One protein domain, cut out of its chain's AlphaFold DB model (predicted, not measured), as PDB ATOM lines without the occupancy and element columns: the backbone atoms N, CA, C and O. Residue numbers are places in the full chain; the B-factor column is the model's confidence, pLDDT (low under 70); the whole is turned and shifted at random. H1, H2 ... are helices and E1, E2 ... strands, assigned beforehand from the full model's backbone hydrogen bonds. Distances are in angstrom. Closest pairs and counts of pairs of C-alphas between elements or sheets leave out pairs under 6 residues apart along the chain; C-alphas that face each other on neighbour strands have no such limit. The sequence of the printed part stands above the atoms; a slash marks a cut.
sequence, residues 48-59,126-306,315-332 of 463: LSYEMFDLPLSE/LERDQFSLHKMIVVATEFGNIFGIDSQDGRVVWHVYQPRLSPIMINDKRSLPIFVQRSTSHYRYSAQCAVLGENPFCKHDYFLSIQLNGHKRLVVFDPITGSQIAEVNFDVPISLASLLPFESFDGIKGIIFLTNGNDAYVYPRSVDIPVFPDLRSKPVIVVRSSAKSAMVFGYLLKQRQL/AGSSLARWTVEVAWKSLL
ATOM      1  N   LEU A  48      38.863  27.188 -16.732       92.56
ATOM      2  CA  LEU A  48      38.819  28.619 -17.052       92.56
ATOM      3  C   LEU A  48      37.427  29.084 -17.463       92.56
ATOM      4  O   LEU A  48      37.020  30.199 -17.141       92.56
ATOM      5  N   SER A  49      36.706  28.239 -18.186       92.31
ATOM      6  CA  SER A  49      35.355  28.516 -18.647       92.31
ATOM      7  C   SER A  49      34.568  27.221 -18.752       92.31
ATOM      8  O   SER A  49      35.116  26.135 -18.973       92.31
ATOM      9  N   TYR A  50      33.265  27.347 -18.565       94.75
ATOM     10  CA  TYR A  50      32.320  26.266 -18.736       94.75
ATOM     11  C   TYR A  50      31.060  26.825 -19.380       94.75
ATOM     12  O   TYR A  50      30.736  27.994 -19.185       94.75
ATOM     13  N   GLU A  51      30.361  25.978 -20.118       94.50
ATOM     14  CA  GLU A  51      29.070  26.293 -20.708       94.50
ATOM     15  C   GLU A  51      28.193  25.041 -20.659       94.50
ATOM     16  O   GLU A  51      28.678  23.922 -20.849       94.50
ATOM     17  N   MET A  52      26.904  25.209 -20.370       93.44
ATOM     18  CA  MET A  52      25.951  24.101 -20.307       93.44
ATOM     19  C   MET A  52      25.102  24.068 -21.572       93.44
ATOM     20  O   MET A  52      24.437  25.043 -21.910       93.44
ATOM     21  N   PHE A  53      25.094  22.924 -22.243       92.31
ATOM     22  CA  PHE A  53      24.315  22.678 -23.446       92.31
ATOM     23  C   PHE A  53      23.156  21.738 -23.144       92.31
ATOM     24  O   PHE A  53      23.301  20.765 -22.401       92.31
ATOM     25  N   ASP A  54      22.010  22.004 -23.759       92.38
ATOM     26  CA  ASP A  54      20.910  21.047 -23.769       92.38
ATOM     27  C   ASP A  54      21.277  19.841 -24.633       92.38
ATOM     28  O   ASP A  54      21.909  19.981 -25.684       92.38
ATOM     29  N   LEU A  55      20.854  18.656 -24.206       92.69
ATOM     30  CA  LEU A  55      21.003  17.443 -25.000       92.69
ATOM     31  C   LEU A  55      20.099  17.475 -26.244       92.69
ATOM     32  O   LEU A  55      19.094  18.195 -26.265       92.69
ATOM     33  N   PRO A  56      20.455  16.734 -27.308       91.62
ATOM     34  CA  PRO A  56      19.625  16.650 -28.499       91.62
ATOM     35  C   PRO A  56      18.276  15.990 -28.192       91.62
ATOM     36  O   PRO A  56      18.127  15.222 -27.240       91.62
ATOM     37  N   LEU A  57      17.282  16.309 -29.021       89.62
ATOM     38  CA  LEU A  57      15.960  15.697 -28.936       89.62
ATOM     39  C   LEU A  57      16.055  14.188 -29.157       89.62
ATOM     40  O   LEU A  57      16.839  13.723 -29.986       89.62
ATOM     41  N   SER A  58      15.192  13.445 -28.469       87.75
ATOM     42  CA  SER A  58      15.003  12.030 -28.770       87.75
ATOM     43  C   SER A  58      14.460  11.846 -30.184       87.75
ATOM     44  O   SER A  58      13.809  12.732 -30.749       87.75
ATOM     45  N   GLU A  59      14.672  10.669 -30.769       84.25
ATOM     46  CA  GLU A  59      14.194  10.384 -32.128       84.25
ATOM     47  C   GLU A  59      12.675  10.583 -32.275       84.25
ATOM     48  O   GLU A  59      12.196  11.059 -33.307       84.25
ATOM     49  N   LEU A 126      22.508   9.975 -25.549       84.06
ATOM     50  CA  LEU A 126      22.497  11.256 -24.854       84.06
ATOM     51  C   LEU A 126      21.320  12.059 -25.398       84.06
ATOM     52  O   LEU A 126      21.451  12.727 -26.419       84.06
ATOM     53  N   GLU A 127      20.171  11.934 -24.749       89.00
ATOM     54  CA  GLU A 127      18.911  12.542 -25.159       89.00
ATOM     55  C   GLU A 127      18.392  13.466 -24.069       89.00
ATOM     56  O   GLU A 127      18.596  13.246 -22.877       89.00
ATOM     57  N   ARG A 128      17.687  14.505 -24.500       88.94
ATOM     58  CA  ARG A 128      17.041  15.460 -23.613       88.94
ATOM     59  C   ARG A 128      15.956  14.788 -22.774       88.94
ATOM     60  O   ARG A 128      15.075  14.108 -23.299       88.94
ATOM     61  N   ASP A 129      15.976  15.055 -21.475       88.81
ATOM     62  CA  ASP A 129      14.893  14.704 -20.567       88.81
ATOM     63  C   ASP A 129      13.684  15.639 -20.744       88.81
ATOM     64  O   ASP A 129      13.773  16.735 -21.299       88.81
ATOM     65  N   GLN A 130      12.525  15.230 -20.229       87.19
ATOM     66  CA  GLN A 130      11.291  16.015 -20.339       87.19
ATOM     67  C   GLN A 130      11.405  17.409 -19.697       87.19
ATOM     68  O   GLN A 130      10.782  18.354 -20.179       87.19
ATOM     69  N   PHE A 131      12.203  17.546 -18.633       87.62
ATOM     70  CA  PHE A 131      12.376  18.796 -17.892       87.62
ATOM     71  C   PHE A 131      13.627  19.583 -18.296       87.62
ATOM     72  O   PHE A 131      13.859  20.672 -17.771       87.62
ATOM     73  N   SER A 132      14.418  19.082 -19.250       87.06
ATOM     74  CA  SER A 132      15.678  19.700 -19.671       87.06
ATOM     75  C   SER A 132      16.692  19.903 -18.532       87.06
ATOM     76  O   SER A 132      17.503  20.836 -18.593       87.06
ATOM     77  N   LEU A 133      16.626  19.077 -17.484       91.19
ATOM     78  CA  LEU A 133      17.564  19.073 -16.363       91.19
ATOM     79  C   LEU A 133      18.853  18.337 -16.730       91.19
ATOM     80  O   LEU A 133      19.925  18.670 -16.223       91.19
ATOM     81  N   HIS A 134      18.762  17.358 -17.631       92.25
ATOM     82  CA  HIS A 134      19.908  16.607 -18.120       92.25
ATOM     83  C   HIS A 134      20.624  17.414 -19.204       92.25
ATOM     84  O   HIS A 134      20.135  17.583 -20.324       92.25
ATOM     85  N   LYS A 135      21.784  17.966 -18.839       93.31
ATOM     86  CA  LYS A 135      22.592  18.839 -19.696       93.31
ATOM     87  C   LYS A 135      23.999  18.292 -19.880       93.31
ATOM     88  O   LYS A 135      24.528  17.562 -19.042       93.31
ATOM     89  N   MET A 136      24.616  18.720 -20.969       94.12
ATOM     90  CA  MET A 136      26.015  18.483 -21.268       94.12
ATOM     91  C   MET A 136      26.844  19.687 -20.824       94.12
ATOM     92  O   MET A 136      26.662  20.794 -21.328       94.12
ATOM     93  N   ILE A 137      27.761  19.489 -19.884       96.06
ATOM     94  CA  ILE A 137      28.664  20.530 -19.394       96.06
ATOM     95  C   ILE A 137      29.938  20.480 -20.233       96.06
ATOM     96  O   ILE A 137      30.715  19.528 -20.150       96.06
ATOM     97  N   VAL A 138      30.171  21.513 -21.034       96.25
ATOM     98  CA  VAL A 138      31.406  21.668 -21.802       96.25
ATOM     99  C   VAL A 138      32.361  22.544 -21.016       96.25
ATOM    100  O   VAL A 138      32.017  23.655 -20.622       96.25
ATOM    101  N   VAL A 139      33.569  22.044 -20.786       95.88
ATOM    102  CA  VAL A 139      34.567  22.687 -19.930       95.88
ATOM    103  C   VAL A 139      35.854  22.897 -20.707       95.88
ATOM    104  O   VAL A 139      36.392  21.938 -21.262       95.88
ATOM    105  N   ALA A 140      36.384  24.121 -20.700       94.38
ATOM    106  CA  ALA A 140      37.701  24.429 -21.243       94.38
ATOM    107  C   ALA A 140      38.709  24.696 -20.116       94.38
ATOM    108  O   ALA A 140      38.477  25.473 -19.183       94.38
ATOM    109  N   THR A 141      39.853  24.024 -20.213       93.31
ATOM    110  CA  THR A 141      40.914  24.056 -19.200       93.31
ATOM    111  C   THR A 141      42.101  24.892 -19.648       93.31
ATOM    112  O   THR A 141      42.345  25.066 -20.841       93.31
ATOM    113  N   GLU A 142      42.892  25.356 -18.682       89.31
ATOM    114  CA  GLU A 142      44.105  26.146 -18.928       89.31
ATOM    115  C   GLU A 142      45.132  25.442 -19.826       89.31
ATOM    116  O   GLU A 142      45.860  26.091 -20.572       89.31
ATOM    117  N   PHE A 143      45.153  24.111 -19.800       86.25
ATOM    118  CA  PHE A 143      46.082  23.293 -20.578       86.25
ATOM    119  C   PHE A 143      45.604  23.017 -22.014       86.25
ATOM    120  O   PHE A 143      46.181  22.163 -22.677       86.25
ATOM    121  N   GLY A 144      44.531  23.661 -22.484       86.81
ATOM    122  CA  GLY A 144      43.994  23.446 -23.833       86.81
ATOM    123  C   GLY A 144      43.203  22.141 -23.998       86.81
ATOM    124  O   GLY A 144      42.946  21.716 -25.123       86.81
ATOM    125  N   ASN A 145      42.803  21.482 -22.900       91.81
ATOM    126  CA  ASN A 145      41.823  20.396 -22.975       91.81
ATOM    127  C   ASN A 145      40.405  20.947 -22.914       91.81
ATOM    128  O   ASN A 145      40.105  21.808 -22.081       91.81
ATOM    129  N   ILE A 146      39.543  20.352 -23.727       94.56
ATOM    130  CA  ILE A 146      38.106  20.560 -23.730       94.56
ATOM    131  C   ILE A 146      37.452  19.231 -23.350       94.56
ATOM    132  O   ILE A 146      37.767  18.180 -23.917       94.56
ATOM    133  N   PHE A 147      36.571  19.272 -22.359       95.25
ATOM    134  CA  PHE A 147      35.848  18.107 -21.863       95.25
ATOM    135  C   PHE A 147      34.356  18.287 -22.068       95.25
ATOM    136  O   PHE A 147      33.829  19.373 -21.842       95.25
ATOM    137  N   GLY A 148      33.693  17.196 -22.423       96.00
ATOM    138  CA  GLY A 148      32.253  17.068 -22.341       96.00
ATOM    139  C   GLY A 148      31.879  16.188 -21.156       96.00
ATOM    140  O   GLY A 148      32.226  15.004 -21.142       96.00
ATOM    141  N   ILE A 149      31.200  16.757 -20.165       95.19
ATOM    142  CA  ILE A 149      30.812  16.086 -18.924       95.19
ATOM    143  C   ILE A 149      29.293  15.991 -18.863       95.19
ATOM    144  O   ILE A 149      28.587  16.982 -19.026       95.19
ATOM    145  N   ASP A 150      28.797  14.798 -18.585       94.12
ATOM    146  CA  ASP A 150      27.384  14.575 -18.333       94.12
ATOM    147  C   ASP A 150      26.984  15.156 -16.962       94.12
ATOM    148  O   ASP A 150      27.591  14.811 -15.946       94.12
ATOM    149  N   SER A 151      25.959  16.012 -16.912       93.94
ATOM    150  CA  SER A 151      25.442  16.576 -15.661       93.94
ATOM    151  C   SER A 151      24.749  15.554 -14.749       93.94
ATOM    152  O   SER A 151      24.607  15.840 -13.562       93.94
ATOM    153  N   GLN A 152      24.291  14.407 -15.263       90.38
ATOM    154  CA  GLN A 152      23.598  13.393 -14.459       90.38
ATOM    155  C   GLN A 152      24.585  12.553 -13.639       90.38
ATOM    156  O   GLN A 152      24.470  12.469 -12.418       90.38
ATOM    157  N   ASP A 153      25.573  11.957 -14.311       88.94
ATOM    158  CA  ASP A 153      26.539  11.043 -13.685       88.94
ATOM    159  C   ASP A 153      27.890  11.715 -13.361       88.94
ATOM    160  O   ASP A 153      28.765  11.091 -12.756       88.94
ATOM    161  N   GLY A 154      28.133  12.941 -13.838       90.69
ATOM    162  CA  GLY A 154      29.449  13.593 -13.769       90.69
ATOM    163  C   GLY A 154      30.522  12.902 -14.621       90.69
ATOM    164  O   GLY A 154      31.721  13.140 -14.449       90.69
ATOM    165  N   ARG A 155      30.123  12.000 -15.525       90.69
ATOM    166  CA  ARG A 155      31.037  11.208 -16.357       90.69
ATOM    167  C   ARG A 155      31.540  12.031 -17.535       90.69
ATOM    168  O   ARG A 155      30.777  12.729 -18.193       90.69
ATOM    169  N   VAL A 156      32.824  11.886 -17.851       92.62
ATOM    170  CA  VAL A 156      33.412  12.460 -19.067       92.62
ATOM    171  C   VAL A 156      32.952  11.632 -20.270       92.62
ATOM    172  O   VAL A 156      33.381  10.489 -20.437       92.62
ATOM    173  N   VAL A 157      32.079  12.204 -21.098       92.25
ATOM    174  CA  VAL A 157      31.556  11.587 -22.328       92.25
ATOM    175  C   VAL A 157      32.624  11.598 -23.417       92.25
ATOM    176  O   VAL A 157      32.891  10.573 -24.044       92.25
ATOM    177  N   TRP A 158      33.253  12.757 -23.620       92.94
ATOM    178  CA  TRP A 158      34.301  12.967 -24.612       92.94
ATOM    179  C   TRP A 158      35.369  13.926 -24.080       92.94
ATOM    180  O   TRP A 158      35.147  14.722 -23.167       92.94
ATOM    181  N   HIS A 159      36.566  13.817 -24.647       92.25
ATOM    182  CA  HIS A 159      37.727  14.633 -24.306       92.25
ATOM    183  C   HIS A 159      38.487  14.950 -25.590       92.25
ATOM    184  O   HIS A 159      38.832  14.037 -26.340       92.25
ATOM    185  N   VAL A 160      38.757  16.233 -25.820       91.50
ATOM    186  CA  VAL A 160      39.576  16.720 -26.931       91.50
ATOM    187  C   VAL A 160      40.718  17.552 -26.373       91.50
ATOM    188  O   VAL A 160      40.519  18.424 -25.529       91.50
ATOM    189  N   TYR A 161      41.933  17.283 -26.838       90.38
ATOM    190  CA  TYR A 161      43.118  18.048 -26.467       90.38
ATOM    191  C   TYR A 161      43.599  18.872 -27.654       90.38
ATOM    192  O   TYR A 161      43.928  18.301 -28.693       90.38
ATOM    193  N   GLN A 162      43.689  20.192 -27.473       87.38
ATOM    194  CA  GLN A 162      44.222  21.099 -28.477       87.38
ATOM    195  C   GLN A 162      45.556  21.709 -28.012       87.38
ATOM    196  O   GLN A 162      45.562  22.625 -27.190       87.38
ATOM    197  N   PRO A 163      46.708  21.267 -28.555       78.12
ATOM    198  CA  PRO A 163      48.032  21.645 -28.044       78.12
ATOM    199  C   PRO A 163      48.417  23.111 -28.292       78.12
ATOM    200  O   PRO A 163      49.361  23.614 -27.693       78.12
ATOM    201  N   ARG A 164      47.722  23.793 -29.205       79.44
ATOM    202  CA  ARG A 164      48.004  25.175 -29.631       79.44
ATOM    203  C   ARG A 164      46.928  26.164 -29.165       79.44
ATOM    204  O   ARG A 164      46.700  27.174 -29.824       79.44
ATOM    205  N   LEU A 165      46.224  25.832 -28.086       83.00
ATOM    206  CA  LEU A 165      45.177  26.661 -27.501       83.00
ATOM    207  C   LEU A 165      45.632  27.126 -26.116       83.00
ATOM    208  O   LEU A 165      45.511  26.380 -25.148       83.00
ATOM    209  N   SER A 166      46.179  28.340 -26.029       85.38
ATOM    210  CA  SER A 166      46.533  28.966 -24.753       85.38
ATOM    211  C   SER A 166      45.453  29.958 -24.301       85.38
ATOM    212  O   SER A 166      44.742  30.525 -25.137       85.38
ATOM    213  N   PRO A 167      45.288  30.175 -22.987       85.44
ATOM    214  CA  PRO A 167      44.284  31.096 -22.470       85.44
ATOM    215  C   PRO A 167      44.584  32.553 -22.809       85.44
ATOM    216  O   PRO A 167      45.740  32.959 -22.861       85.44
ATOM    217  N   ILE A 168      43.520  33.339 -22.977       83.56
ATOM    218  CA  ILE A 168      43.573  34.778 -23.247       83.56
ATOM    219  C   ILE A 168      43.460  35.539 -21.929       83.56
ATOM    220  O   ILE A 168      42.727  35.137 -21.025       83.56
ATOM    221  N   MET A 169      44.134  36.679 -21.822       78.94
ATOM    222  CA  MET A 169      43.957  37.594 -20.693       78.94
ATOM    223  C   MET A 169      42.793  38.563 -20.954       78.94
ATOM    224  O   MET A 169      42.886  39.438 -21.811       78.94
ATOM    225  N   ILE A 170      41.705  38.443 -20.188       69.00
ATOM    226  CA  ILE A 170      40.563  39.372 -20.190       69.00
ATOM    227  C   ILE A 170      40.511  40.058 -18.820       69.00
ATOM    228  O   ILE A 170      40.323  39.394 -17.804       69.00
ATOM    229  N   ASN A 171      40.690  41.382 -18.767       65.75
ATOM    230  CA  ASN A 171      40.686  42.170 -17.520       65.75
ATOM    231  C   ASN A 171      41.620  41.593 -16.425       65.75
ATOM    232  O   ASN A 171      41.230  41.451 -15.264       65.75
ATOM    233  N   ASP A 172      42.846  41.229 -16.817       68.44
ATOM    234  CA  ASP A 172      43.886  40.494 -16.068       68.44
ATOM    235  C   ASP A 172      43.475  39.127 -15.479       68.44
ATOM    236  O   ASP A 172      44.160  38.595 -14.607       68.44
ATOM    237  N   LYS A 173      42.383  38.526 -15.959       76.50
ATOM    238  CA  LYS A 173      42.013  37.137 -15.664       76.50
ATOM    239  C   LYS A 173      42.265  36.269 -16.896       76.50
ATOM    240  O   LYS A 173      41.891  36.647 -18.005       76.50
ATOM    241  N   ARG A 174      42.880  35.101 -16.703       85.00
ATOM    242  CA  ARG A 174      42.999  34.080 -17.755       85.00
ATOM    243  C   ARG A 174      41.613  33.526 -18.058       85.00
ATOM    244  O   ARG A 174      40.894  33.152 -17.137       85.00
ATOM    245  N   SER A 175      41.239  33.485 -19.328       85.31
ATOM    246  CA  SER A 175      39.950  32.975 -19.784       85.31
ATOM    247  C   SER A 175      40.068  32.359 -21.179       85.31
ATOM    248  O   SER A 175      40.858  32.806 -22.009       85.31
ATOM    249  N   LEU A 176      39.267  31.328 -21.433       89.00
ATOM    250  CA  LEU A 176      39.063  30.722 -22.750       89.00
ATOM    251  C   LEU A 176      37.580  30.871 -23.099       89.00
ATOM    252  O   LEU A 176      36.804  29.965 -22.804       89.00
ATOM    253  N   PRO A 177      37.129  32.015 -23.634       89.19
ATOM    254  CA  PRO A 177      35.704  32.234 -23.845       89.19
ATOM    255  C   PRO A 177      35.128  31.189 -24.809       89.19
ATOM    256  O   PRO A 177      35.662  30.965 -25.900       89.19
ATOM    257  N   ILE A 178      34.039  30.553 -24.371       92.88
ATOM    258  CA  ILE A 178      33.243  29.617 -25.163       92.88
ATOM    259  C   ILE A 178      32.061  30.403 -25.728       92.88
ATOM    260  O   ILE A 178      31.294  31.006 -24.985       92.88
ATOM    261  N   PHE A 179      31.921  30.411 -27.047       92.06
ATOM    262  CA  PHE A 179      30.819  31.052 -27.750       92.06
ATOM    263  C   PHE A 179      29.842  29.990 -28.250       92.06
ATOM    264  O   PHE A 179      30.197  29.144 -29.077       92.06
ATOM    265  N   VAL A 180      28.598  30.046 -27.776       92.25
ATOM    266  CA  VAL A 180      27.507  29.180 -28.245       92.25
ATOM    267  C   VAL A 180      26.960  29.735 -29.556       92.25
ATOM    268  O   VAL A 180      26.165  30.674 -29.558       92.25
ATOM    269  N   GLN A 181      27.397  29.170 -30.682       90.25
ATOM    270  CA  GLN A 181      26.948  29.616 -32.001       90.25
ATOM    271  C   GLN A 181      25.580  29.035 -32.358       90.25
ATOM    272  O   GLN A 181      24.725  29.758 -32.858       90.25
ATOM    273  N   ARG A 182      25.361  27.745 -32.085       90.69
ATOM    274  CA  ARG A 182      24.079  27.072 -32.313       90.69
ATOM    275  C   ARG A 182      23.783  26.103 -31.172       90.69
ATOM    276  O   ARG A 182      24.618  25.264 -30.837       90.69
ATOM    277  N   SER A 183      22.579  26.206 -30.611       88.69
ATOM    278  CA  SER A 183      22.066  25.261 -29.611       88.69
ATOM    279  C   SER A 183      21.434  24.023 -30.262       88.69
ATOM    280  O   SER A 183      21.124  24.018 -31.453       88.69
ATOM    281  N   THR A 184      21.172  22.986 -29.468       88.75
ATOM    282  CA  THR A 184      20.461  21.762 -29.892       88.75
ATOM    283  C   THR A 184      18.972  21.971 -30.190       88.75
ATOM    284  O   THR A 184      18.311  21.046 -30.657       88.75
ATOM    285  N   SER A 185      18.438  23.183 -29.991       83.31
ATOM    286  CA  SER A 185      17.051  23.536 -30.339       83.31
ATOM    287  C   SER A 185      16.760  23.354 -31.832       83.31
ATOM    288  O   SER A 185      15.652  22.987 -32.219       83.31
ATOM    289  N   HIS A 186      17.758  23.576 -32.692       84.00
ATOM    290  CA  HIS A 186      17.629  23.342 -34.128       84.00
ATOM    291  C   HIS A 186      17.845  21.866 -34.458       84.00
ATOM    292  O   HIS A 186      18.921  21.477 -34.890       84.00
ATOM    293  N   TYR A 187      16.798  21.050 -34.334       83.25
ATOM    294  CA  TYR A 187      16.879  19.591 -34.509       83.25
ATOM    295  C   TYR A 187      17.460  19.113 -35.860       83.25
ATOM    296  O   TYR A 187      17.899  17.972 -35.977       83.25
ATOM    297  N   ARG A 188      17.426  19.953 -36.908       85.62
ATOM    298  CA  ARG A 188      17.937  19.617 -38.252       85.62
ATOM    299  C   ARG A 188      19.453  19.669 -38.358       85.62
ATOM    300  O   ARG A 188      20.011  19.029 -39.243       85.62
ATOM    301  N   TYR A 189      20.091  20.481 -37.523       89.00
ATOM    302  CA  TYR A 189      21.506  20.784 -37.626       89.00
ATOM    303  C   TYR A 189      22.210  20.434 -36.317       89.00
ATOM    304  O   TYR A 189      21.637  20.563 -35.240       89.00
ATOM    305  N   SER A 190      23.473  20.018 -36.395       90.12
ATOM    306  CA  SER A 190      24.267  19.766 -35.193       90.12
ATOM    307  C   SER A 190      24.519  21.059 -34.418       90.12
ATOM    308  O   SER A 190      24.664  22.142 -35.002       90.12
ATOM    309  N   ALA A 191      24.576  20.933 -33.092       92.44
ATOM    310  CA  ALA A 191      24.996  22.018 -32.222       92.44
ATOM    311  C   ALA A 191      26.449  22.405 -32.519       92.44
ATOM    312  O   ALA A 191      27.252  21.596 -32.984       92.44
ATOM    313  N   GLN A 192      26.779  23.666 -32.261       93.06
ATOM    314  CA  GLN A 192      28.084  24.213 -32.594       93.06
ATOM    315  C   GLN A 192      28.492  25.246 -31.557       93.06
ATOM    316  O   GLN A 192      27.751  26.188 -31.255       93.06
ATOM    317  N   CYS A 193      29.711  25.103 -31.057       93.56
ATOM    318  CA  CYS A 193      30.346  26.089 -30.205       93.56
ATOM    319  C   CYS A 193      31.773  26.359 -30.658       93.56
ATOM    320  O   CYS A 193      32.414  25.534 -31.311       93.56
ATOM    321  N   ALA A 194      32.262  27.541 -30.311       92.69
ATOM    322  CA  ALA A 194      33.591  27.979 -30.677       92.69
ATOM    323  C   ALA A 194      34.360  28.423 -29.437       92.69
ATOM    324  O   ALA A 194      33.856  29.205 -28.636       92.69
ATOM    325  N   VAL A 195      35.590  27.947 -29.291       93.12
ATOM    326  CA  VAL A 195      36.505  28.372 -28.233       93.12
ATOM    327  C   VAL A 195      37.587  29.231 -28.854       93.12
ATOM    328  O   VAL A 195      38.242  28.827 -29.818       93.12
ATOM    329  N   LEU A 196      37.762  30.427 -28.304       90.81
ATOM    330  CA  LEU A 196      38.820  31.342 -28.706       90.81
ATOM    331  C   LEU A 196      39.982  31.235 -27.717       90.81
ATOM    332  O   LEU A 196      39.797  31.405 -26.513       90.81
ATOM    333  N   GLY A 197      41.180  31.002 -28.239       87.81
ATOM    334  CA  GLY A 197      42.420  31.045 -27.473       87.81
ATOM    335  C   GLY A 197      43.506  31.816 -28.207       87.81
ATOM    336  O   GLY A 197      43.357  32.204 -29.368       87.81
ATOM    337  N   GLU A 198      44.607  32.056 -27.518       84.69
ATOM    338  CA  GLU A 198      45.847  32.508 -28.134       84.69
ATOM    339  C   GLU A 198      46.551  31.320 -28.795       84.69
ATOM    340  O   GLU A 198      46.462  30.179 -28.330       84.69
ATOM    341  N   ASN A 199      47.221  31.585 -29.915       77.06
ATOM    342  CA  ASN A 199      48.124  30.625 -30.522       77.06
ATOM    343  C   ASN A 199      49.557  30.978 -30.098       77.06
ATOM    344  O   ASN A 199      50.105  31.961 -30.600       77.06
ATOM    345  N   PRO A 200      50.193  30.184 -29.220       65.62
ATOM    346  CA  PRO A 200      51.566  30.445 -28.801       65.62
ATOM    347  C   PRO A 200      52.589  30.204 -29.926       65.62
ATOM    348  O   PRO A 200      53.727  30.649 -29.819       65.62
ATOM    349  N   PHE A 201      52.197  29.522 -31.009       58.84
ATOM    350  CA  PHE A 201      53.078  29.131 -32.107       58.84
ATOM    351  C   PHE A 201      52.587  29.719 -33.436       58.84
ATOM    352  O   PHE A 201      51.886  29.057 -34.208       58.84
ATOM    353  N   CYS A 202      52.982  30.961 -33.719       47.25
ATOM    354  CA  CYS A 202      52.806  31.598 -35.026       47.25
ATOM    355  C   CYS A 202      54.134  32.168 -35.551       47.25
ATOM    356  O   CYS A 202      54.301  33.376 -35.617       47.25
ATOM    357  N   LYS A 203      55.080  31.294 -35.917       38.66
ATOM    358  CA  LYS A 203      55.905  31.369 -37.143       38.66
ATOM    359  C   LYS A 203      56.900  30.207 -37.179       38.66
ATOM    360  O   LYS A 203      57.324  29.703 -36.144       38.66
ATOM    361  N   HIS A 204      57.219  29.775 -38.396       36.44
ATOM    362  CA  HIS A 204      58.384  28.959 -38.724       36.44
ATOM    363  C   HIS A 204      59.639  29.586 -38.099       36.44
ATOM    364  O   HIS A 204      60.163  30.544 -38.645       36.44
ATOM    365  N   ASP A 205      60.078  29.097 -36.945       32.19
ATOM    366  CA  ASP A 205      61.498  28.931 -36.647       32.19
ATOM    367  C   ASP A 205      61.655  28.130 -35.360       32.19
ATOM    368  O   ASP A 205      61.192  28.504 -34.285       32.19
ATOM    369  N   TYR A 206      62.316  26.984 -35.483       39.72
ATOM    370  CA  TYR A 206      62.505  25.999 -34.419       39.72
ATOM    371  C   TYR A 206      63.510  26.459 -33.341       39.72
ATOM    372  O   TYR A 206      63.939  25.644 -32.526       39.72
ATOM    373  N   PHE A 207      63.917  27.738 -33.337       37.03
ATOM    374  CA  PHE A 207      65.092  28.192 -32.589       37.03
ATOM    375  C   PHE A 207      64.929  29.481 -31.763       37.03
ATOM    376  O   PHE A 207      65.798  29.782 -30.953       37.03
ATOM    377  N   LEU A 208      63.819  30.218 -31.871       33.25
ATOM    378  CA  LEU A 208      63.597  31.431 -31.071       33.25
ATOM    379  C   LEU A 208      62.142  31.492 -30.596       33.25
ATOM    380  O   LEU A 208      61.251  31.924 -31.321       33.25
ATOM    381  N   SER A 209      61.891  31.076 -29.350       30.73
ATOM    382  CA  SER A 209      60.612  31.293 -28.666       30.73
ATOM    383  C   SER A 209      60.448  32.773 -28.308       30.73
ATOM    384  O   SER A 209      60.540  33.165 -27.145       30.73
ATOM    385  N   ILE A 210      60.236  33.613 -29.317       35.53
ATOM    386  CA  ILE A 210      59.718  34.964 -29.131       35.53
ATOM    387  C   ILE A 210      58.206  34.810 -28.956       35.53
ATOM    388  O   ILE A 210      57.511  34.360 -29.865       35.53
ATOM    389  N   GLN A 211      57.700  35.145 -27.766       37.72
ATOM    390  CA  GLN A 211      56.268  35.252 -27.485       37.72
ATOM    391  C   GLN A 211      55.652  36.296 -28.427       37.72
ATOM    392  O   GLN A 211      55.648  37.492 -28.137       37.72
ATOM    393  N   LEU A 212      55.143  35.852 -29.577       39.97
ATOM    394  CA  LEU A 212      54.346  36.683 -30.470       39.97
ATOM    395  C   LEU A 212      52.947  36.824 -29.866       39.97
ATOM    396  O   LEU A 212      51.995  36.148 -30.248       39.97
ATOM    397  N   ASN A 213      52.854  37.702 -28.870       48.75
ATOM    398  CA  ASN A 213      51.601  38.133 -28.272       48.75
ATOM    399  C   ASN A 213      50.720  38.745 -29.372       48.75
ATOM    400  O   ASN A 213      51.030  39.817 -29.889       48.75
ATOM    401  N   GLY A 214      49.619  38.083 -29.729       58.69
ATOM    402  CA  GLY A 214      48.588  38.693 -30.574       58.69
ATOM    403  C   GLY A 214      47.837  37.738 -31.491       58.69
ATOM    404  O   GLY A 214      46.666  37.986 -31.766       58.69
ATOM    405  N   HIS A 215      48.449  36.641 -31.936       75.81
ATOM    406  CA  HIS A 215      47.757  35.699 -32.813       75.81
ATOM    407  C   HIS A 215      46.734  34.892 -32.025       75.81
ATOM    408  O   HIS A 215      47.066  34.206 -31.058       75.81
ATOM    409  N   LYS A 216      45.472  34.976 -32.442       83.44
ATOM    410  CA  LYS A 216      44.388  34.194 -31.842       83.44
ATOM    411  C   LYS A 216      43.995  33.047 -32.755       83.44
ATOM    412  O   LYS A 216      44.226  33.077 -33.962       83.44
ATOM    413  N   ARG A 217      43.377  32.039 -32.163       87.62
ATOM    414  CA  ARG A 217      42.829  30.874 -32.844       87.62
ATOM    415  C   ARG A 217      41.431  30.611 -32.329       87.62
ATOM    416  O   ARG A 217      41.204  30.587 -31.122       87.62
ATOM    417  N   LEU A 218      40.514  30.385 -33.255       90.19
ATOM    418  CA  LEU A 218      39.167  29.919 -32.984       90.19
ATOM    419  C   LEU A 218      39.084  28.442 -33.355       90.19
ATOM    420  O   LEU A 218      39.362  28.065 -34.493       90.19
ATOM    421  N   VAL A 219      38.702  27.610 -32.394       91.88
ATOM    422  CA  VAL A 219      38.427  26.191 -32.614       91.88
ATOM    423  C   VAL A 219      36.935  25.981 -32.478       91.88
ATOM    424  O   VAL A 219      36.353  26.297 -31.445       91.88
ATOM    425  N   VAL A 220      36.324  25.454 -33.526       93.62
ATOM    426  CA  VAL A 220      34.889  25.212 -33.607       93.62
ATOM    427  C   VAL A 220      34.652  23.719 -33.526       93.62
ATOM    428  O   VAL A 220      35.276  22.949 -34.257       93.62
ATOM    429  N   PHE A 221      33.747  23.307 -32.653       94.38
ATOM    430  CA  PHE A 221      33.432  21.905 -32.427       94.38
ATOM    431  C   PHE A 221      31.960  21.721 -32.070       94.38
ATOM    432  O   PHE A 221      31.256  22.669 -31.713       94.38
ATOM    433  N   ASP A 222      31.506  20.481 -32.186       94.62
ATOM    434  CA  ASP A 222      30.198  20.057 -31.707       94.62
ATOM    435  C   ASP A 222      30.274  19.760 -30.194       94.62
ATOM    436  O   ASP A 222      31.039  18.880 -29.786       94.62
ATOM    437  N   PRO A 223      29.500  20.460 -29.344       93.69
ATOM    438  CA  PRO A 223      29.516  20.271 -27.893       93.69
ATOM    439  C   PRO A 223      28.981  18.902 -27.436       93.69
ATOM    440  O   PRO A 223      29.279  18.473 -26.320       93.69
ATOM    441  N   ILE A 224      28.197  18.196 -28.257       92.62
ATOM    442  CA  ILE A 224      27.620  16.898 -27.876       92.62
ATOM    443  C   ILE A 224      28.597  15.761 -28.173       92.62
ATOM    444  O   ILE A 224      28.808  14.894 -27.325       92.62
ATOM    445  N   THR A 225      29.227  15.779 -29.349       90.50
ATOM    446  CA  THR A 225      30.147  14.713 -29.788       90.50
ATOM    447  C   THR A 225      31.618  15.004 -29.493       90.50
ATOM    448  O   THR A 225      32.421  14.074 -29.418       90.50
ATOM    449  N   GLY A 226      31.990  16.276 -29.347       90.69
ATOM    450  CA  GLY A 226      33.381  16.720 -29.272       90.69
ATOM    451  C   GLY A 226      34.091  16.733 -30.626       90.69
ATOM    452  O   GLY A 226      35.304  16.912 -30.675       90.69
ATOM    453  N   SER A 227      33.383  16.526 -31.740       92.31
ATOM    454  CA  SER A 227      34.007  16.537 -33.067       92.31
ATOM    455  C   SER A 227      34.408  17.958 -33.479       92.31
ATOM    456  O   SER A 227      33.618  18.897 -33.386       92.31
ATOM    457  N   GLN A 228      35.654  18.132 -33.925       90.62
ATOM    458  CA  GLN A 228      36.137  19.418 -34.422       90.62
ATOM    459  C   GLN A 228      35.559  19.678 -35.820       90.62
ATOM    460  O   GLN A 228      35.787  18.901 -36.745       90.62
ATOM    461  N   ILE A 229      34.824  20.780 -35.965       89.69
ATOM    462  CA  ILE A 229      34.146  21.183 -37.206       89.69
ATOM    463  C   ILE A 229      35.069  22.066 -38.044       89.69
ATOM    464  O   ILE A 229      35.223  21.857 -39.244       89.69
ATOM    465  N   ALA A 230      35.668  23.079 -37.418       87.75
ATOM    466  CA  ALA A 230      36.489  24.054 -38.118       87.75
ATOM    467  C   ALA A 230      37.570  24.640 -37.215       87.75
ATOM    468  O   ALA A 230      37.507  24.609 -35.985       87.75
ATOM    469  N   GLU A 231      38.574  25.213 -37.858       87.38
ATOM    470  CA  GLU A 231      39.644  25.941 -37.205       87.38
ATOM    471  C   GLU A 231      39.939  27.208 -37.989       87.38
ATOM    472  O   GLU A 231      40.074  27.171 -39.211       87.38
ATOM    473  N   VAL A 232      40.056  28.324 -37.278       85.50
ATOM    474  CA  VAL A 232      40.416  29.608 -37.870       85.50
ATOM    475  C   VAL A 232      41.581  30.189 -37.095       85.50
ATOM    476  O   VAL A 232      41.482  30.419 -35.891       85.50
ATOM    477  N   ASN A 233      42.687  30.429 -37.790       85.94
ATOM    478  CA  ASN A 233      43.836  31.133 -37.240       85.94
ATOM    479  C   ASN A 233      43.775  32.592 -37.699       85.94
ATOM    480  O   ASN A 233      43.491  32.865 -38.863       85.94
ATOM    481  N   PHE A 234      44.001  33.521 -36.773       81.25
ATOM    482  CA  PHE A 234      44.003  34.948 -37.059       81.25
ATOM    483  C   PHE A 234      45.435  35.465 -37.129       81.25
ATOM    484  O   PHE A 234      46.176  35.457 -36.141       81.25
ATOM    485  N   ASP A 235      45.791  35.994 -38.294       75.94
ATOM    486  CA  ASP A 235      47.084  36.642 -38.511       75.94
ATOM    487  C   ASP A 235      47.132  38.056 -37.911       75.94
ATOM    488  O   ASP A 235      48.204  38.617 -37.708       75.94
ATOM    489  N   VAL A 236      45.970  38.626 -37.576       75.62
ATOM    490  CA  VAL A 236      45.827  39.974 -37.012       75.62
ATOM    491  C   VAL A 236      45.541  39.893 -35.509       75.62
ATOM    492  O   VAL A 236      44.725  39.063 -35.093       75.62
ATOM    493  N   PRO A 237      46.135  40.774 -34.677       77.44
ATOM    494  CA  PRO A 237      45.813  40.837 -33.261       77.44
ATOM    495  C   PRO A 237      44.362  41.266 -33.036       77.44
ATOM    496  O   PRO A 237      43.961  42.398 -33.323       77.44
ATOM    497  N   ILE A 238      43.576  40.346 -32.484       79.00
ATOM    498  CA  ILE A 238      42.197  40.607 -32.071       79.00
ATOM    499  C   ILE A 238      42.217  41.235 -30.683       79.00
ATOM    500  O   ILE A 238      42.871  40.739 -29.766       79.00
ATOM    501  N   SER A 239      41.430  42.278 -30.481       76.50
ATOM    502  CA  SER A 239      41.246  42.897 -29.175       76.50
ATOM    503  C   SER A 239      40.068  42.302 -28.410       76.50
ATOM    504  O   SER A 239      40.238  41.848 -27.281       76.50
ATOM    505  N   LEU A 240      38.902  42.227 -29.050       80.62
ATOM    506  CA  LEU A 240      37.646  41.785 -28.456       80.62
ATOM    507  C   LEU A 240      36.976  40.742 -29.346       80.62
ATOM    508  O   LEU A 240      37.050  40.828 -30.570       80.62
ATOM    509  N   ALA A 241      36.305  39.783 -28.719       84.38
ATOM    510  CA  ALA A 241      35.416  38.844 -29.383       84.38
ATOM    511  C   ALA A 241      34.054  38.866 -28.685       84.38
ATOM    512  O   ALA A 241      34.003  38.853 -27.456       84.38
ATOM    513  N   SER A 242      32.971  38.901 -29.456       83.50
ATOM    514  CA  SER A 242      31.604  38.863 -28.932       83.50
ATOM    515  C   SER A 242      30.702  38.046 -29.843       83.50
ATOM    516  O   SER A 242      30.855  38.068 -31.063       83.50
ATOM    517  N   LEU A 243      29.725  37.360 -29.258       84.25
ATOM    518  CA  LEU A 243      28.637  36.749 -30.013       84.25
ATOM    519  C   LEU A 243      27.687  37.850 -30.507       84.25
ATOM    520  O   LEU A 243      27.364  38.777 -29.761       84.25
ATOM    521  N   LEU A 244      27.230  37.747 -31.748       82.06
ATOM    522  CA  LEU A 244      26.157  38.567 -32.288       82.06
ATOM    523  C   LEU A 244      24.800  37.986 -31.854       82.06
ATOM    524  O   LEU A 244      24.641  36.765 -31.790       82.06
ATOM    525  N   PRO A 245      23.797  38.835 -31.573       75.00
ATOM    526  CA  PRO A 245      22.491  38.378 -31.103       75.00
ATOM    527  C   PRO A 245      21.601  37.811 -32.221       75.00
ATOM    528  O   PRO A 245      20.526  37.292 -31.931       75.00
ATOM    529  N   PHE A 246      22.021  37.916 -33.483       76.00
ATOM    530  CA  PHE A 246      21.241  37.492 -34.644       76.00
ATOM    531  C   PHE A 246      21.623  36.084 -35.087       76.00
ATOM    532  O   PHE A 246      22.797  35.708 -35.072       76.00
ATOM    533  N   GLU A 247      20.619  35.331 -35.517       75.75
ATOM    534  CA  GLU A 247      20.764  33.982 -36.051       75.75
ATOM    535  C   GLU A 247      20.650  34.026 -37.576       75.75
ATOM    536  O   GLU A 247      19.773  34.692 -38.119       75.75
ATOM    537  N   SER A 248      21.541  33.316 -38.268       76.62
ATOM    538  CA  SER A 248      21.425  33.069 -39.710       76.62
ATOM    539  C   SER A 248      20.237  32.140 -40.018       76.62
ATOM    540  O   SER A 248      19.645  31.557 -39.110       76.62
ATOM    541  N   PHE A 249      19.915  31.929 -41.299       74.56
ATOM    542  CA  PHE A 249      18.894  30.964 -41.734       74.56
ATOM    543  C   PHE A 249      19.139  29.558 -41.162       74.56
ATOM    544  O   PHE A 249      18.204  28.850 -40.791       74.56
ATOM    545  N   ASP A 250      20.410  29.183 -41.017       78.75
ATOM    546  CA  ASP A 250      20.807  27.906 -40.434       78.75
ATOM    547  C   ASP A 250      20.819  27.910 -38.891       78.75
ATOM    548  O   ASP A 250      21.321  26.967 -38.281       78.75
ATOM    549  N   GLY A 251      20.341  28.965 -38.225       80.81
ATOM    550  CA  GLY A 251      20.339  29.084 -36.761       80.81
ATOM    551  C   GLY A 251      21.723  29.321 -36.143       80.81
ATOM    552  O   GLY A 251      21.932  29.052 -34.964       80.81
ATOM    553  N   ILE A 252      22.706  29.756 -36.940       86.31
ATOM    554  CA  ILE A 252      24.065  30.054 -36.460       86.31
ATOM    555  C   ILE A 252      24.149  31.521 -36.053       86.31
ATOM    556  O   ILE A 252      23.888  32.404 -36.870       86.31
ATOM    557  N   LYS A 253      24.594  31.775 -34.824       85.94
ATOM    558  CA  LYS A 253      24.990  33.101 -34.349       85.94
ATOM    559  C   LYS A 253      26.421  33.410 -34.768       85.94
ATOM    560  O   LYS A 253      27.346  32.632 -34.513       85.94
ATOM    561  N   GLY A 254      26.597  34.556 -35.420       84.19
ATOM    562  CA  GLY A 254      27.917  35.049 -35.800       84.19
ATOM    563  C   GLY A 254      28.734  35.473 -34.579       84.19
ATOM    564  O   GLY A 254      28.186  35.913 -33.574       84.19
ATOM    565  N   ILE A 255      30.052  35.359 -34.660       86.69
ATOM    566  CA  ILE A 255      30.998  35.909 -33.691       86.69
ATOM    567  C   ILE A 255      31.717  37.055 -34.380       86.69
ATOM    568  O   ILE A 255      32.265  36.870 -35.466       86.69
ATOM    569  N   ILE A 256      31.721  38.221 -33.745       85.38
ATOM    570  CA  ILE A 256      32.479  39.374 -34.201       85.38
ATOM    571  C   ILE A 256      33.800  39.489 -33.448       85.38
ATOM    572  O   ILE A 256      33.855  39.349 -32.226       85.38
ATOM    573  N   PHE A 257      34.857  39.788 -34.191       85.94
ATOM    574  CA  PHE A 257      36.207  40.023 -33.714       85.94
ATOM    575  C   PHE A 257      36.613  41.451 -34.060       85.94
ATOM    576  O   PHE A 257      36.723  41.796 -35.232       85.94
ATOM    577  N   LEU A 258      36.861  42.278 -33.050       80.75
ATOM    578  CA  LEU A 258      37.414  43.613 -33.258       80.75
ATOM    579  C   LEU A 258      38.934  43.534 -33.295       80.75
ATOM    580  O   LEU A 258      39.549  42.908 -32.428       80.75
ATOM    581  N   THR A 259      39.558  44.202 -34.258       80.69
ATOM    582  CA  THR A 259      41.016  44.357 -34.278       80.69
ATOM    583  C   THR A 259      41.449  45.550 -33.419       80.69
ATOM    584  O   THR A 259      40.636  46.171 -32.733       80.69
ATOM    585  N   ASN A 260      42.752  45.837 -33.366       73.25
ATOM    586  CA  ASN A 260      43.232  47.128 -32.859       73.25
ATOM    587  C   ASN A 260      43.059  48.267 -33.882       73.25
ATOM    588  O   ASN A 260      43.166  49.425 -33.493       73.25
ATOM    589  N   GLY A 261      42.810  47.946 -35.155       68.06
ATOM    590  CA  GLY A 261      42.435  48.924 -36.175       68.06
ATOM    591  C   GLY A 261      40.919  49.129 -36.246       68.06
ATOM    592  O   GLY A 261      40.164  48.556 -35.463       68.06
ATOM    593  N   ASN A 262      40.475  49.899 -37.240       69.00
ATOM    594  CA  ASN A 262      39.053  50.160 -37.518       69.00
ATOM    595  C   ASN A 262      38.351  49.006 -38.264       69.00
ATOM    596  O   ASN A 262      37.261  49.181 -38.804       69.00
ATOM    597  N   ASP A 263      38.968  47.827 -38.305       78.06
ATOM    598  CA  ASP A 263      38.415  46.652 -38.968       78.06
ATOM    599  C   ASP A 263      37.853  45.659 -37.946       78.06
ATOM    600  O   ASP A 263      38.464  45.378 -36.905       78.06
ATOM    601  N   ALA A 264      36.713  45.075 -38.292       79.06
ATOM    602  CA  ALA A 264      36.127  43.925 -37.628       79.06
ATOM    603  C   ALA A 264      36.114  42.715 -38.560       79.06
ATOM    604  O   ALA A 264      36.034  42.849 -39.779       79.06
ATOM    605  N   TYR A 265      36.140  41.524 -37.973       82.25
ATOM    606  CA  TYR A 265      35.900  40.281 -38.690       82.25
ATOM    607  C   TYR A 265      34.689  39.556 -38.123       82.25
ATOM    608  O   TYR A 265      34.515  39.533 -36.908       82.25
ATOM    609  N   VAL A 266      33.875  38.931 -38.971       82.56
ATOM    610  CA  VAL A 266      32.728  38.117 -38.536       82.56
ATOM    611  C   VAL A 266      32.921  36.669 -38.978       82.56
ATOM    612  O   VAL A 266      33.356  36.390 -40.093       82.56
ATOM    613  N   TYR A 267      32.622  35.733 -38.082       85.00
ATOM    614  CA  TYR A 267      32.663  34.296 -38.340       85.00
ATOM    615  C   TYR A 267      31.335  33.632 -37.944       85.00
ATOM    616  O   TYR A 267      30.860  33.885 -36.838       85.00
ATOM    617  N   PRO A 268      30.770  32.709 -38.739       81.12
ATOM    618  CA  PRO A 268      31.216  32.292 -40.068       81.12
ATOM    619  C   PRO A 268      30.813  33.291 -41.160       81.12
ATOM    620  O   PRO A 268      29.812  33.991 -41.031       81.12
ATOM    621  N   ARG A 269      31.553  33.302 -42.278       70.38
ATOM    622  CA  ARG A 269      31.255  34.129 -43.466       70.38
ATOM    623  C   ARG A 269      29.838  33.925 -44.028       70.38
ATOM    624  O   ARG A 269      29.286  34.818 -44.655       70.38
ATOM    625  N   SER A 270      29.206  32.773 -43.782       65.12
ATOM    626  CA  SER A 270      27.821  32.507 -44.205       65.12
ATOM    627  C   SER A 270      26.779  33.426 -43.554       65.12
ATOM    628  O   SER A 270      25.658  33.516 -44.049       65.12
ATOM    629  N   VAL A 271      27.126  34.124 -42.467       60.78
ATOM    630  CA  VAL A 271      26.252  35.124 -41.835       60.78
ATOM    631  C   VAL A 271      26.173  36.413 -42.672       60.78
ATOM    632  O   VAL A 271      25.216  37.164 -42.526       60.78
ATOM    633  N   ASP A 272      27.106  36.656 -43.600       59.16
ATOM    634  CA  ASP A 272      27.253  37.955 -44.274       59.16
ATOM    635  C   ASP A 272      26.148  38.341 -45.268       59.16
ATOM    636  O   ASP A 272      26.117  39.490 -45.699       59.16
ATOM    637  N   ILE A 273      25.275  37.428 -45.708       52.41
ATOM    638  CA  ILE A 273      24.790  37.563 -47.096       52.41
ATOM    639  C   ILE A 273      23.329  38.041 -47.255       52.41
ATOM    640  O   ILE A 273      23.038  38.645 -48.280       52.41
ATOM    641  N   PRO A 274      22.383  37.830 -46.318       51.78
ATOM    642  CA  PRO A 274      21.197  38.723 -46.291       51.78
ATOM    643  C   PRO A 274      20.472  38.893 -44.935       51.78
ATOM    644  O   PRO A 274      19.432  39.546 -44.880       51.78
ATOM    645  N   VAL A 275      20.941  38.267 -43.846       50.66
ATOM    646  CA  VAL A 275      20.157  38.132 -42.591       50.66
ATOM    647  C   VAL A 275      20.393  39.267 -41.592       50.66
ATOM    648  O   VAL A 275      19.709  39.339 -40.577       50.66
ATOM    649  N   PHE A 276      21.305  40.201 -41.867       57.34
ATOM    650  CA  PHE A 276      21.321  41.463 -41.136       57.34
ATOM    651  C   PHE A 276      20.143  42.299 -41.652       57.34
ATOM    652  O   PHE A 276      20.266  42.847 -42.749       57.34
ATOM    653  N   PRO A 277      18.993  42.407 -40.944       52.12
ATOM    654  CA  PRO A 277      18.036  43.451 -41.290       52.12
ATOM    655  C   PRO A 277      18.832  44.748 -41.286       52.12
ATOM    656  O   PRO A 277      19.565  44.957 -40.318       52.12
ATOM    657  N   ASP A 278      18.746  45.514 -42.382       56.38
ATOM    658  CA  ASP A 278      19.509  46.738 -42.656       56.38
ATOM    659  C   ASP A 278      20.137  47.270 -41.365       56.38
ATOM    660  O   ASP A 278      19.399  47.727 -40.489       56.38
ATOM    661  N   LEU A 279      21.465  47.197 -41.192       58.47
ATOM    662  CA  LEU A 279      22.143  47.747 -39.997       58.47
ATOM    663  C   LEU A 279      21.786  49.228 -39.759       58.47
ATOM    664  O   LEU A 279      22.001  49.757 -38.673       58.47
ATOM    665  N   ARG A 280      21.195  49.879 -40.771       55.50
ATOM    666  CA  ARG A 280      20.527  51.184 -40.714       55.50
ATOM    667  C   ARG A 280      19.298  51.212 -39.790       55.50
ATOM    668  O   ARG A 280      19.071  52.212 -39.126       55.50
ATOM    669  N   SER A 281      18.509  50.139 -39.748       61.41
ATOM    670  CA  SER A 281      17.295  49.993 -38.932       61.41
ATOM    671  C   SER A 281      17.578  49.573 -37.483       61.41
ATOM    672  O   SER A 281      16.845  49.971 -36.578       61.41
ATOM    673  N   LYS A 282      18.633  48.778 -37.246       70.06
ATOM    674  CA  LYS A 282      19.061  48.326 -35.911       70.06
ATOM    675  C   LYS A 282      20.590  48.366 -35.803       70.06
ATOM    676  O   LYS A 282      21.240  47.363 -36.106       70.06
ATOM    677  N   PRO A 283      21.175  49.499 -35.377       73.69
ATOM    678  CA  PRO A 283      22.618  49.608 -35.231       73.69
ATOM    679  C   PRO A 283      23.113  48.675 -34.127       73.69
ATOM    680  O   PRO A 283      22.542  48.604 -33.038       73.69
ATOM    681  N   VAL A 284      24.200  47.967 -34.411       76.25
ATOM    682  CA  VAL A 284      24.884  47.120 -33.436       76.25
ATOM    683  C   VAL A 284      26.094  47.883 -32.933       76.25
ATOM    684  O   VAL A 284      26.979  48.235 -33.715       76.25
ATOM    685  N   ILE A 285      26.124  48.127 -31.626       77.50
ATOM    686  CA  ILE A 285      27.246  48.775 -30.954       77.50
ATOM    687  C   ILE A 285      27.989  47.714 -30.154       77.50
ATOM    688  O   ILE A 285      27.405  47.006 -29.335       77.50
ATOM    689  N   VAL A 286      29.286  47.599 -30.404       78.25
ATOM    690  CA  VAL A 286      30.179  46.721 -29.654       78.25
ATOM    691  C   VAL A 286      30.972  47.571 -28.679       78.25
ATOM    692  O   VAL A 286      31.598  48.554 -29.065       78.25
ATOM    693  N   VAL A 287      30.965  47.195 -27.406       78.19
ATOM    694  CA  VAL A 287      31.626  47.977 -26.361       78.19
ATOM    695  C   VAL A 287      32.942  47.324 -25.969       78.19
ATOM    696  O   VAL A 287      32.993  46.139 -25.641       78.19
ATOM    697  N   ARG A 288      34.019  48.110 -25.971       78.75
ATOM    698  CA  ARG A 288      35.353  47.700 -25.534       78.75
ATOM    699  C   ARG A 288      35.765  48.493 -24.305       78.75
ATOM    700  O   ARG A 288      35.834  49.716 -24.350       78.75
ATOM    701  N   SER A 289      36.161  47.799 -23.246       73.50
ATOM    702  CA  SER A 289      36.801  48.408 -22.077       73.50
ATOM    703  C   SER A 289      38.315  48.198 -22.097       73.50
ATOM    704  O   SER A 289      38.791  47.085 -22.323       73.50
ATOM    705  N   SER A 290      39.084  49.246 -21.807       71.31
ATOM    706  CA  SER A 290      40.526  49.169 -21.558       71.31
ATOM    707  C   SER A 290      40.805  49.211 -20.056       71.31
ATOM    708  O   SER A 290      40.646  50.245 -19.409       71.31
ATOM    709  N   ALA A 291      41.272  48.090 -19.500       62.66
ATOM    710  CA  ALA A 291      41.566  47.955 -18.071       62.66
ATOM    711  C   ALA A 291      42.733  48.839 -17.581       62.66
ATOM    712  O   ALA A 291      42.824  49.113 -16.388       62.66
ATOM    713  N   LYS A 292      43.633  49.278 -18.476       65.56
ATOM    714  CA  LYS A 292      44.835  50.058 -18.113       65.56
ATOM    715  C   LYS A 292      44.594  51.569 -18.069       65.56
ATOM    716  O   LYS A 292      45.238  52.256 -17.272       65.56
ATOM    717  N   SER A 293      43.696  52.061 -18.924       60.03
ATOM    718  CA  SER A 293      43.448  53.491 -19.153       60.03
ATOM    719  C   SER A 293      42.086  53.979 -18.652       60.03
ATOM    720  O   SER A 293      41.778  55.148 -18.840       60.03
ATOM    721  N   ALA A 294      41.273  53.112 -18.033       67.56
ATOM    722  CA  ALA A 294      39.910  53.423 -17.584       67.56
ATOM    723  C   ALA A 294      38.975  53.947 -18.688       67.56
ATOM    724  O   ALA A 294      38.019  54.663 -18.414       67.56
ATOM    725  N   MET A 295      39.252  53.615 -19.950       70.56
ATOM    726  CA  MET A 295      38.458  54.081 -21.087       70.56
ATOM    727  C   MET A 295      37.524  52.986 -21.581       70.56
ATOM    728  O   MET A 295      37.931  51.829 -21.723       70.56
ATOM    729  N   VAL A 296      36.296  53.379 -21.898       74.62
ATOM    730  CA  VAL A 296      35.302  52.549 -22.570       74.62
ATOM    731  C   VAL A 296      34.995  53.169 -23.928       74.62
ATOM    732  O   VAL A 296      34.748  54.368 -24.033       74.62
ATOM    733  N   PHE A 297      35.039  52.347 -24.968       78.94
ATOM    734  CA  PHE A 297      34.763  52.734 -26.344       78.94
ATOM    735  C   PHE A 297      33.522  51.995 -26.832       78.94
ATOM    736  O   PHE A 297      33.461  50.769 -26.727       78.94
ATOM    737  N   GLY A 298      32.562  52.732 -27.380       80.19
ATOM    738  CA  GLY A 298      31.463  52.183 -28.160       80.19
ATOM    739  C   GLY A 298      31.823  52.215 -29.636       80.19
ATOM    740  O   GLY A 298      32.190  53.261 -30.164       80.19
ATOM    741  N   TYR A 299      31.728  51.075 -30.301       79.94
ATOM    742  CA  TYR A 299      32.066  50.904 -31.703       79.94
ATOM    743  C   TYR A 299      30.814  50.560 -32.509       79.94
ATOM    744  O   TYR A 299      30.211  49.512 -32.285       79.94
ATOM    745  N   LEU A 300      30.425  51.423 -33.446       79.62
ATOM    746  CA  LEU A 300      29.314  51.174 -34.358       79.62
ATOM    747  C   LEU A 300      29.784  50.296 -35.518       79.62
ATOM    748  O   LEU A 300      30.747  50.625 -36.214       79.62
ATOM    749  N   LEU A 301      29.076  49.191 -35.739       74.75
ATOM    750  CA  LEU A 301      29.333  48.311 -36.871       74.75
ATOM    751  C   LEU A 301      28.706  48.872 -38.141       74.75
ATOM    752  O   LEU A 301      27.490  49.070 -38.208       74.75
ATOM    753  N   LYS A 302      29.532  49.064 -39.170       71.56
ATOM    754  CA  LYS A 302      29.078  49.353 -40.527       71.56
ATOM    755  C   LYS A 302      29.445  48.192 -41.442       71.56
ATOM    756  O   LYS A 302      30.549  47.649 -41.401       71.56
ATOM    757  N   GLN A 303      28.493  47.804 -42.283       68.38
ATOM    758  CA  GLN A 303      28.786  46.875 -43.361       68.38
ATOM    759  C   GLN A 303      29.625  47.612 -44.402       68.38
ATOM    760  O   GLN A 303      29.239  48.684 -44.873       68.38
ATOM    761  N   ARG A 304      30.777  47.040 -44.760       62.28
ATOM    762  CA  ARG A 304      31.578  47.556 -45.867       62.28
ATOM    763  C   ARG A 304      30.815  47.270 -47.160       62.28
ATOM    764  O   ARG A 304      30.547  46.107 -47.456       62.28
ATOM    765  N   GLN A 305      30.435  48.311 -47.899       56.81
ATOM    766  CA  GLN A 305      29.926  48.127 -49.256       56.81
ATOM    767  C   GLN A 305      31.065  47.534 -50.094       56.81
ATOM    768  O   GLN A 305      32.199  48.010 -50.030       56.81
ATOM    769  N   LEU A 306      30.779  46.433 -50.790       53.50
ATOM    770  CA  LEU A 306      31.690  45.826 -51.755       53.50
ATOM    771  C   LEU A 306      31.802  46.788 -52.945       53.50
ATOM    772  O   LEU A 306      31.030  46.684 -53.888       53.50
ATOM    773  N   ALA A 315      40.118  33.946 -51.825       36.16
ATOM    774  CA  ALA A 315      38.964  33.078 -51.622       36.16
ATOM    775  C   ALA A 315      39.291  31.881 -50.701       36.16
ATOM    776  O   ALA A 315      38.971  30.737 -51.008       36.16
ATOM    777  N   GLY A 316      39.949  32.146 -49.570       38.59
ATOM    778  CA  GLY A 316      40.400  31.133 -48.614       38.59
ATOM    779  C   GLY A 316      40.245  31.513 -47.141       38.59
ATOM    780  O   GLY A 316      40.415  30.647 -46.288       38.59
ATOM    781  N   SER A 317      39.897  32.761 -46.799       48.44
ATOM    782  CA  SER A 317      39.618  33.117 -45.403       48.44
ATOM    783  C   SER A 317      38.141  32.870 -45.068       48.44
ATOM    784  O   SER A 317      37.220  33.373 -45.713       48.44
ATOM    785  N   SER A 318      37.900  32.084 -44.019       50.50
ATOM    786  CA  SER A 318      36.570  31.768 -43.473       50.50
ATOM    787  C   SER A 318      35.900  32.947 -42.738       50.50
ATOM    788  O   SER A 318      34.857  32.771 -42.101       50.50
ATOM    789  N   LEU A 319      36.496  34.141 -42.830       54.31
ATOM    790  CA  LEU A 319      36.161  35.355 -42.093       54.31
ATOM    791  C   LEU A 319      35.598  36.429 -43.030       54.31
ATOM    792  O   LEU A 319      36.208  36.762 -44.045       54.31
ATOM    793  N   ALA A 320      34.472  37.011 -42.637       52.31
ATOM    794  CA  ALA A 320      33.959  38.269 -43.162       52.31
ATOM    795  C   ALA A 320      34.831  39.442 -42.723       52.31
ATOM    796  O   ALA A 320      35.311  39.407 -41.592       52.31
ATOM    797  N   ARG A 321      34.948  40.520 -43.507       58.06
ATOM    798  CA  ARG A 321      35.581  41.777 -43.061       58.06
ATOM    799  C   ARG A 321      34.569  42.925 -43.048       58.06
ATOM    800  O   ARG A 321      33.851  43.128 -44.018       58.06
ATOM    801  N   TRP A 322      34.529  43.658 -41.944       56.94
ATOM    802  CA  TRP A 322      33.576  44.717 -41.613       56.94
ATOM    803  C   TRP A 322      34.329  45.973 -41.166       56.94
ATOM    804  O   TRP A 322      35.464  45.869 -40.698       56.94
ATOM    805  N   THR A 323      33.717  47.152 -41.292       51.69
ATOM    806  CA  THR A 323      34.307  48.410 -40.814       51.69
ATOM    807  C   THR A 323      33.645  48.859 -39.522       51.69
ATOM    808  O   THR A 323      32.459  48.633 -39.268       51.69
ATOM    809  N   VAL A 324      34.450  49.477 -38.669       54.59
ATOM    810  CA  VAL A 324      34.052  49.879 -37.332       54.59
ATOM    811  C   VAL A 324      34.395  51.341 -37.132       54.59
ATOM    812  O   VAL A 324      35.538  51.752 -37.321       54.59
ATOM    813  N   GLU A 325      33.407  52.119 -36.704       56.59
ATOM    814  CA  GLU A 325      33.595  53.515 -36.322       56.59
ATOM    815  C   GLU A 325      33.409  53.677 -34.818       56.59
ATOM    816  O   GLU A 325      32.583  53.004 -34.203       56.59
ATOM    817  N   VAL A 326      34.178  54.572 -34.201       54.91
ATOM    818  CA  VAL A 326      33.980  54.914 -32.790       54.91
ATOM    819  C   VAL A 326      32.703  55.747 -32.686       54.91
ATOM    820  O   VAL A 326      32.665  56.879 -33.156       54.91
ATOM    821  N   ALA A 327      31.663  55.176 -32.080       46.75
ATOM    822  CA  ALA A 327      30.400  55.851 -31.806       46.75
ATOM    823  C   ALA A 327      30.536  56.826 -30.630       46.75
ATOM    824  O   ALA A 327      30.032  57.943 -30.684       46.75
ATOM    825  N   TRP A 328      31.239  56.406 -29.574       57.22
ATOM    826  CA  TRP A 328      31.483  57.218 -28.384       57.22
ATOM    827  C   TRP A 328      32.721  56.733 -27.617       57.22
ATOM    828  O   TRP A 328      33.134  55.573 -27.712       57.22
ATOM    829  N   LYS A 329      33.313  57.633 -26.825       49.69
ATOM    830  CA  LYS A 329      34.418  57.363 -25.893       49.69
ATOM    831  C   LYS A 329      34.021  57.914 -24.526       49.69
ATOM    832  O   LYS A 329      33.765  59.107 -24.412       49.69
ATOM    833  N   SER A 330      34.003  57.063 -23.503       43.09
ATOM    834  CA  SER A 330      33.725  57.457 -22.119       43.09
ATOM    835  C   SER A 330      34.927  57.141 -21.233       43.09
ATOM    836  O   SER A 330      35.447  56.020 -21.239       43.09
ATOM    837  N   LEU A 331      35.414  58.149 -20.508       45.72
ATOM    838  CA  LEU A 331      36.499  58.005 -19.543       45.72
ATOM    839  C   LEU A 331      35.888  57.786 -18.162       45.72
ATOM    840  O   LEU A 331      35.190  58.649 -17.639       45.72
ATOM    841  N   LEU A 332      36.178  56.638 -17.565       50.41
ATOM    842  CA  LEU A 332      35.733  56.295 -16.227       50.41
ATOM    843  C   LEU A 332      36.829  56.652 -15.228       50.41
ATOM    844  O   LEU A 332      37.546  55.786 -14.734       50.41
TER     845      LEU A 332
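Overview. This is residues 48 to 59, 126 to 306 and 315 to 332 of the 463 residues of an uncharacterized protein of Soboliphyme baturini (UniProt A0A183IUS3). Three twisted antiparallel sheets are stacked partly face to face: E7 to E10 in the middle, E1 to E4 over one face, and over the other a curled sheet folded back on itself, its leaves E11 E12 E13 and E15 E14 facing each other with E16 as the hinge. The small hairpin of E5 and E6 links the first two sheets along the chain, and the short helix H1 is on the folded one. The printed part has 211 residues with sixteen named strands and one named helix, which follows E13; the class is mostly strand. It is compact, with a radius of gyration of the C-alphas of 18.3 A and spans of 51 by 48 by 41 A.

Arrangement. The first sheet runs E1, residues 48 to 54, E2, 135 to 141, E3, 145 to 150, and E4, 156 to 161. N 51 and O 138 are 2.9 A apart, N 139 and O 147 2.9 A, N 148 and O 158 3.0 A. E2 E3 E4 form a meander, each strand the antiparallel neighbour of the one before. E5, residues 168 to 170, and E6, 173 to 175, form a hairpin, with N 170 and O 173 2.8 A apart. E6 runs on into E7, residues 178 to 182, at 36 degrees. The second sheet, also a meander, runs E7, E8, residues 192 to 198, E9, 216 to 221, and E10, 228 to 234; N 195 and O 219 are 2.8 A apart. It faces the first sheet, the closest C-alphas of E1 and E7 being Ser 49 and Ile 178, 6.9 A. The third sheet runs E11, residues 238 to 247, E12, 253 to 259, E13, 263 to 267, E16, 320 to 331, E15, 295 to 302, and E14, 285 to 290; E11 E12 E13 form a meander. N 264 and O 322 are 2.8 A apart, N 298 and O 328 2.9 A. It faces the second sheet, the closest C-alphas of E7 and E12 being Gln 181 and Lys 253, 4.6 A. H1, residues 269 to 272, is on the third sheet at a height of 6.1 A, over none of its strands; it is too short for an O i to N i+4 pair, and its one O i to N i+3 pair is within range.

Along the chain. E1 begins at C-alpha 48 (38.819, 28.619, -17.052) and is 20.6 A long. E11 measures 22.8 A. E16, 30.9 A, bends by 56 degrees at residue 328 and ends at C-alpha 331 (36.499, 58.005, -19.543).

Size, cuts and confidence. The C-alphas farthest apart, Gln 130 and Phe 207, are 56.5 A apart. Residues 60 to 125 and 307 to 314 are not printed, with C-alpha gaps of 11.1 and 14.7 A. The links E8 to E9 and H1 to E14 are long. Mean pLDDT of the printed part is 76.8; residues 200 to 214 and 315 to 332 are among those under 70.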